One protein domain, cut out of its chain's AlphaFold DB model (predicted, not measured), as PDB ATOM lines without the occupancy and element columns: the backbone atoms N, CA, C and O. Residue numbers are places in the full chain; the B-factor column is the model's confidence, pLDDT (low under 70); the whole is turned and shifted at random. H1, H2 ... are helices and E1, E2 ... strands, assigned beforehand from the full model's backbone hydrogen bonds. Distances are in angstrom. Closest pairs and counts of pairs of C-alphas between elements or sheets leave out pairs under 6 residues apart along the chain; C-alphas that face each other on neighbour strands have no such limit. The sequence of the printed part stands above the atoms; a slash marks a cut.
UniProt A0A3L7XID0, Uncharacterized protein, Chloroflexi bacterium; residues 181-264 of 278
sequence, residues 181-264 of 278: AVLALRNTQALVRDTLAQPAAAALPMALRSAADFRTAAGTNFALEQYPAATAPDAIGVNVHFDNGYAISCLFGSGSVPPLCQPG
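This is residues 181 to 264 of the 278 residues of an uncharacterized protein of Chloroflexi bacterium (UniProt A0A3L7XID0). A strongly twisted slab of four strands has one long helix, H1, laid slantwise over one of its faces, with no named helix over the other. Beyond one end of the slab sits the short H2, reached from H1 by a long loop, residues 198 to 213. The 84 printed residues hold two named helices and four named strands in the order H1 H2 E1 E2 E3 E4; the sheet, E1 E2 E3 E4, is antiparallel and the class is mixed. The whole is compact, with a radius of gyration of the C-alphas of 12.1 A, yet elongated, spanning 37 by 24 by 19 A.

E1 is residues 222 to 228, 20.0 A long; E2 is 236 to 242, 19.6 A; E3 is 247 to 252, 16.8 A; E4 is 260 to 263, with C-alpha 263 at (-117.237, -144.035, -120.097). H1, residues 181 to 197, is 24.0 A long from C-alpha 181 at (-108.688, -147.762, -137.691). H2 is residues 214 to 217.

The strands form a meander of three hairpins, each strand the antiparallel neighbour of the one before. N 225 and O 239 of E1 and E2 are 2.9 A apart, N 238 and O 250 of E2 and E3 2.8 A, and N 249 and O 262 of E3 and E4 2.8 A, each within hydrogen-bond range. The sheet is only just strongly twisted, its C-alphas up to 4.2 A off the best plane. H1 makes two layers with the sheet, a helix on one face, at a height over the sheet of 8.1 A. It only just lies over E2 alone, with 5 C-alphas falling on E2 and 2 each on E1 and E3, at 38 degrees to E2 on the local plane. Their closest C-alphas, Ala 181 and Ile 236, are 6.5 A apart. H2 only grazes the sheet and is close to but not clearly touching H1, the closest C-alphas being Leu 196 and Arg 215, 7.0 A. In H1 every O i to N i+4 pair is within hydrogen-bond range; H2 is too short for one.

The two farthest C-alphas, Ala 201 and Pro 233, are 37.5 A apart. The printed part has no cut, and its one long link joins H1 to H2. The mean pLDDT of the printed part is 80.0; residue 212, residues 228 to 234 and residues 254 to 258 are under 70.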
ATOM      1  N   ALA A 181    -108.092-147.055-138.817       73.81
ATOM      2  CA  ALA A 181    -108.688-147.762-137.691       73.81
ATOM      3  C   ALA A 181    -107.661-148.611-136.939       73.81
ATOM      4  O   ALA A 181    -107.655-148.632-135.713       73.81
ATOM      5  N   VAL A 182    -106.728-149.237-137.664       79.38
ATOM      6  CA  VAL A 182    -105.603-149.957-137.051       79.38
ATOM      7  C   VAL A 182    -104.747-149.017-136.202       79.38
ATOM      8  O   VAL A 182    -104.374-149.362-135.080       79.38
ATOM      9  N   LEU A 183    -104.452-147.817-136.710       83.19
ATOM     10  CA  LEU A 183    -103.732-146.788-135.961       83.19
ATOM     11  C   LEU A 183    -104.522-146.327-134.731       83.19
ATOM     12  O   LEU A 183    -103.946-146.246-133.651       83.19
ATOM     13  N   ALA A 184    -105.830-146.090-134.862       82.25
ATOM     14  CA  ALA A 184    -106.690-145.733-133.734       82.25
ATOM     15  C   ALA A 184    -106.683-146.819-132.641       82.25
ATOM     16  O   ALA A 184    -106.491-146.510-131.466       82.25
ATOM     17  N   LEU A 185    -106.797-148.096-133.020       84.12
ATOM     18  CA  LEU A 185    -106.728-149.227-132.091       84.12
ATOM     19  C   LEU A 185    -105.373-149.311-131.382       84.12
ATOM     20  O   LEU A 185    -105.328-149.440-130.161       84.12
ATOM     21  N   ARG A 186    -104.266-149.194-132.125       88.12
ATOM     22  CA  ARG A 186    -102.911-149.217-131.552       88.12
ATOM     23  C   ARG A 186    -102.670-148.045-130.605       88.12
ATOM     24  O   ARG A 186    -102.139-148.251-129.519       88.12
ATOM     25  N   ASN A 187    -103.109-146.845-130.978       87.19
ATOM     26  CA  ASN A 187    -102.991-145.657-130.137       87.19
ATOM     27  C   ASN A 187    -103.839-145.781-128.866       87.19
ATOM     28  O   ASN A 187    -103.375-145.422-127.789       87.19
ATOM     29  N   THR A 188    -105.048-146.338-128.972       86.38
ATOM     30  CA  THR A 188    -105.902-146.617-127.806       86.38
ATOM     31  C   THR A 188    -105.250-147.649-126.892       86.38
ATOM     32  O   THR A 188    -105.205-147.458-125.681       86.38
ATOM     33  N   GLN A 189    -104.687-148.718-127.461       88.38
ATOM     34  CA  GLN A 189    -103.979-149.740-126.695       88.38
ATOM     35  C   GLN A 189    -102.778-149.166-125.942       88.38
ATOM     36  O   GLN A 189    -102.602-149.478-124.767       88.38
ATOM     37  N   ALA A 190    -101.961-148.347-126.610       87.69
ATOM     38  CA  ALA A 190    -100.825-147.674-125.990       87.69
ATOM     39  C   ALA A 190    -101.295-146.747-124.864       87.69
ATOM     40  O   ALA A 190    -100.846-146.890-123.736       87.69
ATOM     41  N   LEU A 191    -102.296-145.899-125.127       87.06
ATOM     42  CA  LEU A 191    -102.871-144.992-124.132       87.06
ATOM     43  C   LEU A 191    -103.366-145.737-122.883       87.06
ATOM     44  O   LEU A 191    -103.064-145.331-121.763       87.06
ATOM     45  N   VAL A 192    -104.112-146.832-123.058       86.81
ATOM     46  CA  VAL A 192    -104.638-147.640-121.947       86.81
ATOM     47  C   VAL A 192    -103.510-148.353-121.197       86.81
ATOM     48  O   VAL A 192    -103.476-148.314-119.971       86.81
ATOM     49  N   ARG A 193    -102.545-148.965-121.892       88.44
ATOM     50  CA  ARG A 193    -101.423-149.651-121.228       88.44
ATOM     51  C   ARG A 193    -100.511-148.684-120.482       88.44
ATOM     52  O   ARG A 193    -100.175-148.953-119.334       88.44
ATOM     53  N   ASP A 194    -100.168-147.556-121.093       88.25
ATOM     54  CA  ASP A 194     -99.300-146.546-120.488       88.25
ATOM     55  C   ASP A 194     -99.960-145.922-119.256       88.25
ATOM     56  O   ASP A 194     -99.293-145.653-118.258       88.25
ATOM     57  N   THR A 195    -101.282-145.725-119.284       85.19
ATOM     58  CA  THR A 195    -102.014-145.209-118.119       85.19
ATOM     59  C   THR A 195    -102.165-146.215-116.994       85.19
ATOM     60  O   THR A 195    -102.098-145.807-115.836       85.19
ATOM     61  N   LEU A 196    -102.334-147.501-117.310       85.00
ATOM     62  CA  LEU A 196    -102.375-148.576-116.316       85.00
ATOM     63  C   LEU A 196    -100.991-148.894-115.729       85.00
ATOM     64  O   LEU A 196    -100.904-149.348-114.593       85.00
ATOM     65  N   ALA A 197     -99.911-148.641-116.474       86.38
ATOM     66  CA  ALA A 197     -98.539-148.818-115.997       86.38
ATOM     67  C   ALA A 197     -98.083-147.710-115.028       86.38
ATOM     68  O   ALA A 197     -97.120-147.892-114.282       86.38
ATOM     69  N   GLN A 198     -98.746-146.553-115.039       84.62
ATOM     70  CA  GLN A 198     -98.425-145.437-114.153       84.62
ATOM     71  C   GLN A 198     -98.967-145.656-112.730       84.62
ATOM     72  O   GLN A 198    -100.036-146.237-112.549       84.62
ATOM     73  N   PRO A 199     -98.282-145.130-111.694       80.12
ATOM     74  CA  PRO A 199     -98.743-145.246-110.314       80.12
ATOM     75  C   PRO A 199    -100.088-144.540-110.135       80.12
ATOM     76  O   PRO A 199    -100.284-143.465-110.700       80.12
ATOM     77  N   ALA A 200    -100.980-145.096-109.306       75.69
ATOM     78  CA  ALA A 200    -102.375-144.658-109.154       75.69
ATOM     79  C   ALA A 200    -102.557-143.148-108.889       75.69
ATOM     80  O   ALA A 200    -103.535-142.572-109.360       75.69
ATOM     81  N   ALA A 201    -101.588-142.499-108.236       76.19
ATOM     82  CA  ALA A 201    -101.586-141.065-107.933       76.19
ATOM     83  C   ALA A 201    -101.189-140.140-109.108       76.19
ATOM     84  O   ALA A 201    -101.332-138.924-109.003       76.19
ATOM     85  N   ALA A 202    -100.665-140.677-110.214       80.19
ATOM     86  CA  ALA A 202    -100.311-139.876-111.386       80.19
ATOM     87  C   ALA A 202    -101.556-139.278-112.072       80.19
ATOM     88  O   ALA A 202    -102.626-139.883-112.104       80.19
ATOM     89  N   ALA A 203    -101.415-138.089-112.657       80.81
ATOM     90  CA  ALA A 203    -102.514-137.442-113.362       80.81
ATOM     91  C   ALA A 203    -102.952-138.252-114.596       80.81
ATOM     92  O   ALA A 203    -102.122-138.761-115.351       80.81
ATOM     93  N   LEU A 204    -104.265-138.333-114.829       80.62
ATOM     94  CA  LEU A 204    -104.820-138.917-116.050       80.62
ATOM     95  C   LEU A 204    -104.427-138.061-117.272       80.62
ATOM     96  O   LEU A 204    -104.510-136.824-117.215       80.62
ATOM     97  N   PRO A 205    -104.035-138.685-118.399       83.38
ATOM     98  CA  PRO A 205    -103.777-137.953-119.629       83.38
ATOM     99  C   PRO A 205    -105.058-137.271-120.101       83.38
ATOM    100  O   PRO A 205    -106.163-137.749-119.850       83.38
ATOM    101  N   MET A 206    -104.904-136.155-120.816       81.25
ATOM    102  CA  MET A 206    -106.024-135.319-121.265       81.25
ATOM    103  C   MET A 206    -107.141-136.111-121.962       81.25
ATOM    104  O   MET A 206    -108.307-135.818-121.728       81.25
ATOM    105  N   ALA A 207    -106.790-137.148-122.728       80.62
ATOM    106  CA  ALA A 207    -107.741-138.018-123.417       80.62
ATOM    107  C   ALA A 207    -108.711-138.772-122.486       80.62
ATOM    108  O   ALA A 207    -109.850-139.029-122.861       80.62
ATOM    109  N   LEU A 208    -108.263-139.121-121.275       80.81
ATOM    110  CA  LEU A 208    -108.998-139.939-120.302       80.81
ATOM    111  C   LEU A 208    -109.556-139.121-119.132       80.81
ATOM    112  O   LEU A 208    -110.168-139.687-118.233       80.81
ATOM    113  N   ARG A 209    -109.384-137.792-119.125       80.69
ATOM    114  CA  ARG A 209    -109.873-136.937-118.027       80.69
ATOM    115  C   ARG A 209    -111.388-136.992-117.842       80.69
ATOM    116  O   ARG A 209    -111.858-136.860-116.720       80.69
ATOM    117  N   SER A 210    -112.139-137.199-118.920       78.12
ATOM    118  CA  SER A 210    -113.596-137.382-118.890       78.12
ATOM    119  C   SER A 210    -114.034-138.711-118.271       78.12
ATOM    120  O   SER A 210    -115.200-138.858-117.921       78.12
ATOM    121  N   ALA A 211    -113.118-139.665-118.106       74.19
ATOM    122  CA  ALA A 211    -113.337-140.913-117.391       74.19
ATOM    123  C   ALA A 211    -112.552-140.872-116.069       74.19
ATOM    124  O   ALA A 211    -111.537-141.547-115.916       74.19
ATOM    125  N   ALA A 212    -112.996-140.040-115.121       69.81
ATOM    126  CA  ALA A 212    -112.306-139.837-113.841       69.81
ATOM    127  C   ALA A 212    -112.097-141.152-113.060       69.81
ATOM    128  O   ALA A 212    -111.029-141.368-112.490       69.81
ATOM    129  N   ASP A 213    -113.064-142.070-113.143       77.75
ATOM    130  CA  ASP A 213    -113.013-143.391-112.506       77.75
ATOM    131  C   ASP A 213    -112.242-144.436-113.322       77.75
ATOM    132  O   ASP A 213    -112.229-145.617-112.987       77.75
ATOM    133  N   PHE A 214    -111.573-144.042-114.410       80.75
ATOM    134  CA  PHE A 214    -110.909-144.992-115.298       80.75
ATOM    135  C   PHE A 214    -109.898-145.871-114.559       80.75
ATOM    136  O   PHE A 214    -109.889-147.073-114.769       80.75
ATOM    137  N   ARG A 215    -109.068-145.322-113.665       80.38
ATOM    138  CA  ARG A 215    -108.044-146.126-112.969       80.38
ATOM    139  C   ARG A 215    -108.611-147.064-111.912       80.38
ATOM    140  O   ARG A 215    -108.022-148.107-111.662       80.38
ATOM    141  N   THR A 216    -109.708-146.679-111.271       79.56
ATOM    142  CA  THR A 216    -110.361-147.488-110.236       79.56
ATOM    143  C   THR A 216    -111.258-148.557-110.853       79.56
ATOM    144  O   THR A 216    -111.404-149.632-110.276       79.56
ATOM    145  N   ALA A 217    -111.818-148.288-112.036       78.19
ATOM    146  CA  ALA A 217    -112.725-149.181-112.745       78.19
ATOM    147  C   ALA A 217    -112.067-149.996-113.869       78.19
ATOM    148  O   ALA A 217    -112.666-150.965-114.322       78.19
ATOM    149  N   ALA A 218    -110.871-149.659-114.354       78.12
ATOM    150  CA  ALA A 218    -110.211-150.422-115.413       78.12
ATOM    151  C   ALA A 218    -109.576-151.714-114.876       78.12
ATOM    152  O   ALA A 218    -108.826-151.711-113.901       78.12
ATOM    153  N   GLY A 219    -109.860-152.830-115.549       75.12
ATOM    154  CA  GLY A 219    -109.164-154.099-115.331       75.12
ATOM    155  C   GLY A 219    -107.789-154.142-116.010       75.12
ATOM    156  O   GLY A 219    -107.469-153.325-116.870       75.12
ATOM    157  N   THR A 220    -106.975-155.141-115.657       74.38
ATOM    158  CA  THR A 220    -105.659-155.385-116.282       74.38
ATOM    159  C   THR A 220    -105.770-155.942-117.701       74.38
ATOM    160  O   THR A 220    -104.937-155.649-118.558       74.38
ATOM    161  N   ASN A 221    -106.816-156.724-117.955       84.38
ATOM    162  CA  ASN A 221    -107.119-157.312-119.250       84.38
ATOM    163  C   ASN A 221    -108.249-156.539-119.930       84.38
ATOM    164  O   ASN A 221    -109.254-156.192-119.300       84.38
ATOM    165  N   PHE A 222    -108.085-156.299-121.230       84.56
ATOM    166  CA  PHE A 222    -109.077-155.616-122.044       84.56
ATOM    167  C   PHE A 222    -109.085-156.121-123.484       84.56
ATOM    168  O   PHE A 222    -108.081-156.624-123.992       84.56
ATOM    169  N   ALA A 223    -110.221-155.939-124.150       86.56
ATOM    170  CA  ALA A 223    -110.417-156.186-125.566       86.56
ATOM    171  C   ALA A 223    -110.921-154.920-126.272       86.56
ATOM    172  O   ALA A 223    -111.704-154.153-125.718       86.56
ATOM    173  N   LEU A 224    -110.482-154.705-127.504       85.56
ATOM    174  CA  LEU A 224    -110.762-153.529-128.313       85.56
ATOM    175  C   LEU A 224    -111.709-153.886-129.456       85.56
ATOM    176  O   LEU A 224    -111.528-154.899-130.133       85.56
ATOM    177  N   GLU A 225    -112.693-153.033-129.702       83.88
ATOM    178  CA  GLU A 225    -113.670-153.185-130.776       83.88
ATOM    179  C   GLU A 225    -113.832-151.847-131.504       83.88
ATOM    180  O   GLU A 225    -114.006-150.810-130.871       83.88
ATOM    181  N   GLN A 226    -113.752-151.846-132.834       82.44
ATOM    182  CA  GLN A 226    -113.966-150.629-133.619       82.44
ATOM    183  C   GLN A 226    -115.444-150.450-133.970       82.44
ATOM    184  O   GLN A 226    -116.158-151.425-134.205       82.44
ATOM    185  N   TYR A 227    -115.877-149.205-134.112       76.50
ATOM    186  CA  TYR A 227    -117.179-148.877-134.675       76.50
ATOM    187  C   TYR A 227    -117.134-147.545-135.436       76.50
ATOM    188  O   TYR A 227    -116.329-146.665-135.113       76.50
ATOM    189  N   PRO A 228    -117.983-147.369-136.462       69.38
ATOM    190  CA  PRO A 228    -118.126-146.078-137.120       69.38
ATOM    191  C   PRO A 228    -118.766-145.079-136.150       69.38
ATOM    192  O   PRO A 228    -119.825-145.355-135.583       69.38
ATOM    193  N   ALA A 229    -118.125-143.927-135.948       69.06
ATOM    194  CA  ALA A 229    -118.688-142.860-135.132       69.06
ATOM    195  C   ALA A 229    -119.566-141.944-135.995       69.06
ATOM    196  O   ALA A 229    -119.211-141.608-137.120       69.06
ATOM    197  N   ALA A 230    -120.709-141.511-135.465       65.12
ATOM    198  CA  ALA A 230    -121.633-140.630-136.186       65.12
ATOM    199  C   ALA A 230    -121.210-139.151-136.151       65.12
ATOM    200  O   ALA A 230    -121.833-138.308-136.790       65.12
ATOM    201  N   THR A 231    -120.172-138.822-135.383       64.31
ATOM    202  CA  THR A 231    -119.725-137.447-135.130       64.31
ATOM    203  C   THR A 231    -118.992-136.814-136.311       64.31
ATOM    204  O   THR A 231    -119.019-135.594-136.440       64.31
ATOM    205  N   ALA A 232    -118.364-137.605-137.188       63.81
ATOM    206  CA  ALA A 232    -117.803-137.130-138.451       63.81
ATOM    207  C   ALA A 232    -117.686-138.289-139.461       63.81
ATOM    208  O   ALA A 232    -117.477-139.426-139.042       63.81
ATOM    209  N   PRO A 233    -117.744-138.023-140.780       61.28
ATOM    210  CA  PRO A 233    -117.631-139.062-141.811       61.28
ATOM    211  C   PRO A 233    -116.294-139.824-141.777       61.28
ATOM    212  O   PRO A 233    -116.227-140.960-142.236       61.28
ATOM    213  N   ASP A 234    -115.254-139.219-141.197       69.25
ATOM    214  CA  ASP A 234    -113.927-139.815-141.009       69.25
ATOM    215  C   ASP A 234    -113.642-140.240-139.557       69.25
ATOM    216  O   ASP A 234    -112.522-140.657-139.243       69.25
ATOM    217  N   ALA A 235    -114.618-140.113-138.648       74.00
ATOM    218  CA  ALA A 235    -114.404-140.405-137.239       74.00
ATOM    219  C   ALA A 235    -114.541-141.902-136.931       74.00
ATOM    220  O   ALA A 235    -115.496-142.576-137.323       74.00
ATOM    221  N   ILE A 236    -113.575-142.414-136.172       81.31
ATOM    222  CA  ILE A 236    -113.489-143.818-135.779       81.31
ATOM    223  C   ILE A 236    -113.650-143.897-134.267       81.31
ATOM    224  O   ILE A 236    -112.874-143.295-133.519       81.31
ATOM    225  N   GLY A 237    -114.664-144.641-133.831       83.12
ATOM    226  CA  GLY A 237    -114.870-145.002-132.439       83.12
ATOM    227  C   GLY A 237    -114.154-146.309-132.106       83.12
ATOM    228  O   GLY A 237    -114.168-147.259-132.890       83.12
ATOM    229  N   VAL A 238    -113.530-146.364-130.936       85.00
ATOM    230  CA  VAL A 238    -112.911-147.572-130.384       85.00
ATOM    231  C   VAL A 238    -113.508-147.834-129.008       85.00
ATOM    232  O   VAL A 238    -113.299-147.051-128.087       85.00
ATOM    233  N   ASN A 239    -114.241-148.934-128.864       86.44
ATOM    234  CA  ASN A 239    -114.682-149.450-127.577       86.44
ATOM    235  C   ASN A 239    -113.549-150.264-126.946       86.44
ATOM    236  O   ASN A 239    -112.944-151.119-127.594       86.44
ATOM    237  N   VAL A 240    -113.291-150.030-125.669       87.94
ATOM    238  CA  VAL A 240    -112.412-150.826-124.818       87.94
ATOM    239  C   VAL A 240    -113.302-151.540-123.813       87.94
ATOM    240  O   VAL A 240    -113.989-150.894-123.027       87.94
ATOM    241  N   HIS A 241    -113.300-152.864-123.851       88.12
ATOM    242  CA  HIS A 241    -114.028-153.733-122.939       88.12
ATOM    243  C   HIS A 241    -113.060-154.323-121.929       88.12
ATOM    244  O   HIS A 241    -112.123-155.010-122.326       88.12
ATOM    245  N   PHE A 242    -113.304-154.104-120.647       88.00
ATOM    246  CA  PHE A 242    -112.549-154.735-119.573       88.00
ATOM    247  C   PHE A 242    -113.270-155.992-119.073       88.00
ATOM    248  O   PHE A 242    -114.498-156.086-119.131       88.00
ATOM    249  N   ASP A 243    -112.510-156.955-118.549       85.19
ATOM    250  CA  ASP A 243    -113.053-158.231-118.048       85.19
ATOM    251  C   ASP A 243    -114.052-158.054-116.890       85.19
ATOM    252  O   ASP A 243    -114.938-158.879-116.687       85.19
ATOM    253  N   ASN A 244    -113.938-156.955-116.145       82.12
ATOM    254  CA  ASN A 244    -114.831-156.605-115.042       82.12
ATOM    255  C   ASN A 244    -116.152-155.951-115.494       82.12
ATOM    256  O   ASN A 244    -116.926-155.495-114.657       82.12
ATOM    257  N   GLY A 245    -116.412-155.886-116.803       82.38
ATOM    258  CA  GLY A 245    -117.630-155.309-117.371       82.38
ATOM    259  C   GLY A 245    -117.591-153.790-117.534       82.38
ATOM    260  O   GLY A 245    -118.519-153.225-118.113       82.38
ATOM    261  N   TYR A 246    -116.521-153.125-117.085       85.31
ATOM    262  CA  TYR A 246    -116.306-151.718-117.388       85.31
ATOM    263  C   TYR A 246    -115.984-151.544-118.873       85.31
ATOM    264  O   TYR A 246    -115.330-152.386-119.496       85.31
ATOM    265  N   ALA A 247    -116.439-150.439-119.452       87.31
ATOM    266  CA  ALA A 247    -116.147-150.124-120.835       87.31
ATOM    267  C   ALA A 247    -115.966-148.628-121.048       87.31
ATOM    268  O   ALA A 247    -116.643-147.812-120.419       87.31
ATOM    269  N   ILE A 248    -115.072-148.284-121.969       88.56
ATOM    270  CA  ILE A 248    -114.874-146.912-122.431       88.56
ATOM    271  C   ILE A 248    -114.920-146.861-123.951       88.56
ATOM    272  O   ILE A 248    -114.543-147.808-124.632       88.56
ATOM    273  N   SER A 249    -115.333-145.723-124.480       87.69
ATOM    274  CA  SER A 249    -115.323-145.406-125.900       87.69
ATOM    275  C   SER A 249    -114.311-144.300-126.149       87.69
ATOM    276  O   SER A 249    -114.369-143.287-125.463       87.69
ATOM    277  N   CYS A 250    -113.425-144.436-127.132       85.75
ATOM    278  CA  CYS A 250    -112.496-143.388-127.559       85.75
ATOM    279  C   CYS A 250    -112.767-142.975-129.007       85.75
ATOM    280  O   CYS A 250    -112.951-143.828-129.874       85.75
ATOM    281  N   LEU A 251    -112.768-141.670-129.273       86.00
ATOM    282  CA  LEU A 251    -113.026-141.082-130.585       86.00
ATOM    283  C   LEU A 251    -111.740-140.550-131.225       86.00
ATOM    284  O   LEU A 251    -111.020-139.748-130.623       86.00
ATOM    285  N   PHE A 252    -111.495-140.945-132.475       82.19
ATOM    286  CA  PHE A 252    -110.386-140.471-133.304       82.19
ATOM    287  C   PHE A 252    -110.910-139.823-134.590       82.19
ATOM    288  O   PHE A 252    -111.855-140.323-135.190       82.19
ATOM    289  N   GLY A 253    -110.264-138.746-135.052       72.38
ATOM    290  CA  GLY A 253    -110.524-138.153-136.376       72.38
ATOM    291  C   GLY A 253    -111.523-136.990-136.425       72.38
ATOM    292  O   GLY A 253    -111.683-136.389-137.478       72.38
ATOM    293  N   SER A 254    -112.137-136.593-135.307       61.16
ATOM    294  CA  SER A 254    -113.093-135.467-135.228       61.16
ATOM    295  C   SER A 254    -112.445-134.074-135.113       61.16
ATOM    296  O   SER A 254    -113.049-133.158-134.565       61.16
ATOM    297  N   GLY A 255    -111.189-133.902-135.543       61.59
ATOM    298  CA  GLY A 255    -110.427-132.655-135.346       61.59
ATOM    299  C   GLY A 255    -109.966-132.398-133.900       61.59
ATOM    300  O   GLY A 255    -109.264-131.426-133.642       61.59
ATOM    301  N   SER A 256    -110.308-133.281-132.958       57.44
ATOM    302  CA  SER A 256    -109.861-133.233-131.565       57.44
ATOM    303  C   SER A 256    -108.509-133.931-131.402       57.44
ATOM    304  O   SER A 256    -108.404-135.150-131.561       57.44
ATOM    305  N   VAL A 257    -107.477-133.155-131.072       67.12
ATOM    306  CA  VAL A 257    -106.187-133.648-130.574       67.12
ATOM    307  C   VAL A 257    -106.027-133.085-129.165       67.12
ATOM    308  O   VAL A 257    -105.980-131.861-129.029       67.12
ATOM    309  N   PRO A 258    -105.950-133.915-128.107       69.81
ATOM    310  CA  PRO A 258    -105.913-135.390-128.062       69.81
ATOM    311  C   PRO A 258    -107.274-136.089-128.332       69.81
ATOM    312  O   PRO A 258    -108.303-135.411-128.351       69.81
ATOM    313  N   PRO A 259    -107.300-137.429-128.542       80.12
ATOM    314  CA  PRO A 259    -108.546-138.192-128.705       80.12
ATOM    315  C   PRO A 259    -109.442-138.083-127.466       80.12
ATOM    316  O   PRO A 259    -108.946-138.001-126.345       80.12
ATOM    317  N   LEU A 260    -110.758-138.095-127.667       84.00
ATOM    318  CA  LEU A 260    -111.753-137.958-126.598       84.00
ATOM    319  C   LEU A 260    -112.223-139.342-126.146       84.00
ATOM    320  O   LEU A 260    -112.800-140.065-126.956       84.00
ATOM    321  N   CYS A 261    -112.018-139.704-124.876       86.00
ATOM    322  CA  CYS A 261    -112.523-140.961-124.318       86.00
ATOM    323  C   CYS A 261    -113.634-140.726-123.286       86.00
ATOM    324  O   CYS A 261    -113.474-139.937-122.359       86.00
ATOM    325  N   GLN A 262    -114.756-141.429-123.411       85.25
ATOM    326  CA  GLN A 262    -115.901-141.354-122.501       85.25
ATOM    327  C   GLN A 262    -116.227-142.731-121.909       85.25
ATOM    328  O   GLN A 262    -116.013-143.746-122.580       85.25
ATOM    329  N   PRO A 263    -116.732-142.792-120.663       85.12
ATOM    330  CA  PRO A 263    -117.237-144.035-120.097       85.12
ATOM    331  C   PRO A 263    -118.479-144.515-120.858       85.12
ATOM    332  O   PRO A 263    -119.299-143.712-121.302       85.12
ATOM    333  N   GLY A 264    -118.616-145.832-120.990       82.06
ATOM    334  CA  GLY A 264    -119.717-146.477-121.700       82.06
ATOM    335  C   GLY A 264    -119.344-147.006-123.085       82.06
ATOM    336  O   GLY A 264    -118.288-146.706-123.652       82.06
TER     337      GLY A 264